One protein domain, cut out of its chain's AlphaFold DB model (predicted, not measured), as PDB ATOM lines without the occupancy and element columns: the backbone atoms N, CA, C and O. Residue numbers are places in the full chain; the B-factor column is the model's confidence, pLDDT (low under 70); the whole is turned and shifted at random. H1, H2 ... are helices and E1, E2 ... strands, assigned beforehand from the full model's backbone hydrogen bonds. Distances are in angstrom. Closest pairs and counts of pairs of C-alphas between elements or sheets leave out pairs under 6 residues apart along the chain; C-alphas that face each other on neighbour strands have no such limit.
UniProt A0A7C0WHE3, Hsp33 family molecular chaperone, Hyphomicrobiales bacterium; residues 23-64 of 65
ATOM      1  N   GLY A  23     -28.094  28.220 -22.432       96.94
ATOM      2  CA  GLY A  23     -27.906  26.879 -22.994       96.94
ATOM      3  C   GLY A  23     -26.442  26.429 -23.044       96.94
ATOM      4  O   GLY A  23     -26.147  25.302 -22.665       96.94
ATOM      5  N   ARG A  24     -25.506  27.306 -23.443       96.62
ATOM      6  CA  ARG A  24     -24.069  26.962 -23.432       96.62
ATOM      7  C   ARG A  24     -23.547  26.753 -22.016       96.62
ATOM      8  O   ARG A  24     -22.764  25.840 -21.789       96.62
ATOM      9  N   VAL A  25     -23.982  27.591 -21.078       97.12
ATOM     10  CA  VAL A  25     -23.593  27.454 -19.670       97.12
ATOM     11  C   VAL A  25     -24.205  26.193 -19.060       97.12
ATOM     12  O   VAL A  25     -23.511  25.486 -18.340       97.12
ATOM     13  N   LYS A  26     -25.454  25.850 -19.397       96.00
ATOM     14  CA  LYS A  26     -26.085  24.597 -18.964       96.00
ATOM     15  C   LYS A  26     -25.313  23.382 -19.473       96.00
ATOM     16  O   LYS A  26     -24.956  22.538 -18.672       96.00
ATOM     17  N   ALA A  27     -24.980  23.345 -20.764       95.44
ATOM     18  CA  ALA A  27     -24.207  22.251 -21.353       95.44
ATOM     19  C   ALA A  27     -22.812  22.102 -20.716       95.44
ATOM     20  O   ALA A  27     -22.324  20.992 -20.537       95.44
ATOM     21  N   MET A  28     -22.174  23.217 -20.341       95.12
ATOM     22  CA  MET A  28     -20.945  23.189 -19.541       95.12
ATOM     23  C   MET A  28     -21.199  22.562 -18.164       95.12
ATOM     24  O   MET A  28     -20.433  21.703 -17.746       95.12
ATOM     25  N   LEU A  29     -22.268  22.961 -17.466       95.94
ATOM     26  CA  LEU A  29     -22.618  22.401 -16.158       95.94
ATOM     27  C   LEU A  29     -22.952  20.898 -16.233       95.94
ATOM     28  O   LEU A  29     -22.519  20.138 -15.381       95.94
ATOM     29  N   GLU A  30     -23.643  20.452 -17.280       94.25
ATOM     30  CA  GLU A  30     -23.976  19.036 -17.516       94.25
ATOM     31  C   GLU A  30     -22.744  18.149 -17.766       94.25
ATOM     32  O   GLU A  30     -22.843  16.928 -17.681       94.25
ATOM     33  N   SER A  31     -21.581  18.735 -18.075       95.06
ATOM     34  CA  SER A  31     -20.330  17.978 -18.222       95.06
ATOM     35  C   SER A  31     -19.683  17.586 -16.889       95.06
ATOM     36  O   SER A  31     -18.796  16.732 -16.882       95.06
ATOM     37  N   PHE A  32     -20.125  18.181 -15.776       94.44
ATOM     38  CA  PHE A  32     -19.683  17.816 -14.433       94.44
ATOM     39  C   PHE A  32     -20.485  16.627 -13.895       94.44
ATOM     40  O   PHE A  32     -21.658  16.433 -14.219       94.44
ATOM     41  N   GLY A  33     -19.857  15.827 -13.039       91.69
ATOM     42  CA  GLY A  33     -20.517  14.734 -12.336       91.69
ATOM     43  C   GLY A  33     -21.514  15.232 -11.285       91.69
ATOM     44  O   GLY A  33     -21.433  16.353 -10.785       91.69
ATOM     45  N   GLY A  34     -22.440  14.359 -10.879       92.81
ATOM     46  CA  GLY A  34     -23.475  14.719  -9.905       92.81
ATOM     47  C   GLY A  34     -22.936  15.165  -8.539       92.81
ATOM     48  O   GLY A  34     -23.567  15.987  -7.878       92.81
ATOM     49  N   ASP A  35     -21.774  14.668  -8.112       93.94
ATOM     50  CA  ASP A  35     -21.143  15.114  -6.863       93.94
ATOM     51  C   ASP A  35     -20.502  16.503  -7.005       93.94
ATOM     52  O   ASP A  35     -20.674  17.345  -6.127       93.94
ATOM     53  N   GLU A  36     -19.895  16.810  -8.153       95.06
ATOM     54  CA  GLU A  36     -19.369  18.150  -8.449       95.06
ATOM     55  C   GLU A  36     -20.500  19.192  -8.505       95.06
ATOM     56  O   GLU A  36     -20.376  20.286  -7.953       95.06
ATOM     57  N   ILE A  37     -21.648  18.837  -9.094       96.00
ATOM     58  CA  ILE A  37     -22.854  19.680  -9.097       96.00
ATOM     59  C   ILE A  37     -23.342  19.973  -7.672       96.00
ATOM     60  O   ILE A  37     -23.721  21.111  -7.367       96.00
ATOM     61  N   LYS A  38     -23.312  18.985  -6.768       94.06
ATOM     62  CA  LYS A  38     -23.664  19.201  -5.355       94.06
ATOM     63  C   LYS A  38     -22.679  20.154  -4.679       94.06
ATOM     64  O   LYS A  38     -23.127  21.070  -3.994       94.06
ATOM     65  N   ASP A  39     -21.379  20.003  -4.920       95.06
ATOM     66  CA  ASP A  39     -20.336  20.846  -4.317       95.06
ATOM     67  C   ASP A  39     -20.384  22.308  -4.800       95.06
ATOM     68  O   ASP A  39     -20.100  23.249  -4.043       95.06
ATOM     69  N   MET A  40     -20.790  22.515  -6.056       94.56
ATOM     70  CA  MET A  40     -21.017  23.839  -6.645       94.56
ATOM     71  C   MET A  40     -22.319  24.497  -6.169       94.56
ATOM     72  O   MET A  40     -22.467  25.717  -6.276       94.56
ATOM     73  N   THR A  41     -23.267  23.720  -5.646       96.06
ATOM     74  CA  THR A  41     -24.565  24.236  -5.206       96.06
ATOM     75  C   THR A  41     -24.422  25.053  -3.923       96.06
ATOM     76  O   THR A  41     -23.911  24.584  -2.908       96.06
ATOM     77  N   ARG A  42     -24.944  26.283  -3.935       95.75
ATOM     78  CA  ARG A  42     -25.021  27.179  -2.772       95.75
ATOM     79  C   ARG A  42     -26.436  27.734  -2.667       95.75
ATOM     80  O   ARG A  42     -27.016  28.130  -3.673       95.75
ATOM     81  N   ASP A  43     -27.024  27.698  -1.474       94.44
ATOM     82  CA  ASP A  43     -28.406  28.148  -1.228       94.44
ATOM     83  C   ASP A  43     -29.441  27.537  -2.200       94.44
ATOM     84  O   ASP A  43     -30.396  28.180  -2.633       94.44
ATOM     85  N   GLY A  44     -29.224  26.273  -2.588       94.25
ATOM     86  CA  GLY A  44     -30.091  25.539  -3.514       94.25
ATOM     87  C   GLY A  44     -29.987  25.963  -4.984       94.25
ATOM     88  O   GLY A  44     -30.846  25.579  -5.778       94.25
ATOM     89  N   ARG A  45     -28.970  26.747  -5.366       96.12
ATOM     90  CA  ARG A  45     -28.747  27.209  -6.744       96.12
ATOM     91  C   ARG A  45     -27.279  27.101  -7.152       96.12
ATOM     92  O   ARG A  45     -26.382  27.112  -6.315       96.12
ATOM     93  N   ILE A  46     -27.036  27.051  -8.458       96.88
ATOM     94  CA  ILE A  46     -25.703  27.247  -9.040       96.88
ATOM     95  C   ILE A  46     -25.721  28.569  -9.795       96.88
ATOM     96  O   ILE A  46     -26.523  28.746 -10.714       96.88
ATOM     97  N   ARG A  47     -24.843  29.498  -9.407       96.94
ATOM     98  CA  ARG A  47     -24.694  30.797 -10.066       96.94
ATOM     99  C   ARG A  47     -23.408  30.829 -10.871       96.94
ATOM    100  O   ARG A  47     -22.324  30.695 -10.314       96.94
ATOM    101  N   VAL A  48     -23.533  31.090 -12.166       97.06
ATOM    102  CA  VAL A  48     -22.400  31.274 -13.074       97.06
ATOM    103  C   VAL A  48     -22.393  32.712 -13.564       97.06
ATOM    104  O   VAL A  48     -23.401  33.207 -14.068       97.06
ATOM    105  N   THR A  49     -21.252  33.384 -13.435       97.69
ATOM    106  CA  THR A  49     -21.035  34.721 -14.000       97.69
ATOM    107  C   THR A  49     -20.153  34.589 -15.235       97.69
ATOM    108  O   THR A  49     -19.114  33.939 -15.192       97.69
ATOM    109  N   CYS A  50     -20.572  35.165 -16.361       98.00
ATOM    110  CA  CYS A  50     -19.730  35.222 -17.549       98.00
ATOM    111  C   CYS A  50     -18.656  36.300 -17.371       98.00
ATOM    112  O   CYS A  50     -18.984  37.482 -17.325       98.00
ATOM    113  N   GLU A  51     -17.384  35.916 -17.375       97.38
ATOM    114  CA  GLU A  51     -16.250  36.841 -17.193       97.38
ATOM    115  C   GLU A  51     -16.063  37.850 -18.346       97.38
ATOM    116  O   GLU A  51     -15.299  38.802 -18.228       97.38
ATOM    117  N   PHE A  52     -16.770  37.682 -19.470       96.88
ATOM    118  CA  PHE A  52     -16.671  38.588 -20.623       96.88
ATOM    119  C   PHE A  52     -17.723  39.697 -20.620       96.88
ATOM    120  O   PHE A  52     -17.436  40.831 -20.993       96.88
ATOM    121  N   CYS A  53     -18.964  39.370 -20.256       97.25
ATOM    122  CA  CYS A  53     -20.087  40.313 -20.304       97.25
ATOM    123  C   CYS A  53     -20.752  40.545 -18.948       97.25
ATOM    124  O   CYS A  53     -21.724  41.291 -18.871       97.25
ATOM    125  N   ASN A  54     -20.265  39.883 -17.896       97.56
ATOM    126  CA  ASN A  54     -20.787  39.934 -16.533       97.56
ATOM    127  C   ASN A  54     -22.260  39.495 -16.394       97.56
ATOM    128  O   ASN A  54     -22.910  39.760 -15.382       97.56
ATOM    129  N   THR A  55     -22.804  38.814 -17.409       98.06
ATOM    130  CA  THR A  55     -24.143  38.218 -17.322       98.06
ATOM    131  C   THR A  55     -24.118  37.092 -16.299       98.06
ATOM    132  O   THR A  55     -23.208  36.261 -16.308       98.06
ATOM    133  N   ARG A  56     -25.127  37.061 -15.428       97.94
ATOM    134  CA  ARG A  56     -25.302  36.020 -14.416       97.94
ATOM    135  C   ARG A  56     -26.392  35.052 -14.849       97.94
ATOM    136  O   ARG A  56     -27.461  35.478 -15.280       97.94
ATOM    137  N   TYR A  57     -26.108  33.769 -14.705       97.31
ATOM    138  CA  TYR A  57     -27.042  32.679 -14.933       97.31
ATOM    139  C   TYR A  57     -27.225  31.914 -13.628       97.31
ATOM    140  O   TYR A  57     -26.239  31.557 -12.983       97.31
ATOM    141  N   ASP A  58     -28.472  31.658 -13.246       96.81
ATOM    142  CA  ASP A  58     -28.803  30.896 -12.048       96.81
ATOM    143  C   ASP A  58     -29.546  29.615 -12.442       96.81
ATOM    144  O   ASP A  58     -30.644  29.685 -12.995       96.81
ATOM    145  N   PHE A  59     -28.999  28.459 -12.083       96.69
ATOM    146  CA  PHE A  59     -29.565  27.146 -12.393       96.69
ATOM    147  C   PHE A  59     -30.075  26.442 -11.138       96.69
ATOM    148  O   PHE A  59     -29.530  26.616 -10.042       96.69
ATOM    149  N   ASN A  60     -31.121  25.632 -11.307       95.75
ATOM    150  CA  ASN A  60     -31.559  24.683 -10.293       95.75
ATOM    151  C   ASN A  60     -30.735  23.390 -10.443       95.75
ATOM    152  O   ASN A  60     -30.773  22.793 -11.518       95.75
ATOM    153  N   PRO A  61     -30.039  22.913  -9.397       94.31
ATOM    154  CA  PRO A  61     -29.254  21.679  -9.464       94.31
ATOM    155  C   PRO A  61     -30.068  20.460  -9.915       94.31
ATOM    156  O   PRO A  61     -29.529  19.560 -10.543       94.31
ATOM    157  N   ARG A  62     -31.383  20.439  -9.653       92.06
ATOM    158  CA  ARG A  62     -32.280  19.352 -10.087       92.06
ATOM    159  C   ARG A  62     -32.468  19.265 -11.604       92.06
ATOM    160  O   ARG A  62     -32.984  18.268 -12.080       92.06
ATOM    161  N   GLU A  63     -32.104  20.305 -12.351       88.81
ATOM    162  CA  GLU A  63     -32.160  20.326 -13.821       88.81
ATOM    163  C   GLU A  63     -30.863  19.806 -14.472       88.81
ATOM    164  O   GLU A  63     -30.767  19.795 -15.705       88.81
ATOM    165  N   LEU A  64     -29.871  19.443 -13.645       87.06
ATOM    166  CA  LEU A  64     -28.501  19.056 -14.006       87.06
ATOM    167  C   LEU A  64     -28.105  17.671 -13.447       87.06
ATOM    168  O   LEU A  64     -26.959  17.264 -13.619       87.06
TER     169      LEU A  64
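What this domain is: This is residues 23 to 64 of the 65 residues of the protein "Hsp33 family molecular chaperone" of Hyphomicrobiales bacterium (UniProt A0A7C0WHE3). A small hairpin of two strands, E1 and E2, has one short helix, H1, over one of its faces and a second, H2, beyond the end of the hairpin away from its turn. The two helices stand steeply to each other, and the turn at residues 50 to 55 lies at the opposite end of the domain from H2. The printed part has 42 residues with two named helices and two named strands, in the order H1, H2, E1, E2; the two-stranded sheet is antiparallel, and the class is mixed, helices and strands. The whole is compact, with a radius of gyration of the C-alphas of 10.0 A and spans of 28 by 21 by 14 A.

How they stand to each other: H1, residues 23 to 30, and H2, residues 34 to 40, are close but not clearly touching; their closest C-alphas, those of Leu 29 and Ile 37, are 7.6 A apart. They run opposite ways at a steep tilt of 68 degrees, only just short of about perpendicular. In both helices every O i to N i+4 pair is within hydrogen-bond range. The closest C-alphas of H2 and E1, residues 46 to 49, are those of Met 40 and Ile 46, 6.3 A apart. E1 and E2, residues 56 to 59, form a hairpin, antiparallel at 162 degrees between their directions, with N 46 and O 59 at 3.0 A and N 57 and O 48 at 2.8 A, within hydrogen-bond range. The closest C-alphas of H1 and E2, those of Val 25 and Tyr 57, are 7.9 A apart. H2 and E2 are apart.

Where its parts are: H1 begins at C-alpha 23 (-27.906, 26.879, -22.994) and measures 10.3 A. H2 measures 10.0 A; E1 and E2 measure 10.1 A each. E2 ends at C-alpha 59 (-29.565, 27.146, -12.393).

The domain as a whole: The C-alphas farthest apart, those of Asp 35 and Cys 53, are separated by 28.6 A. The printed part has no cut and no long link. Its mean pLDDT is 95.4, and no printed residue is under 70.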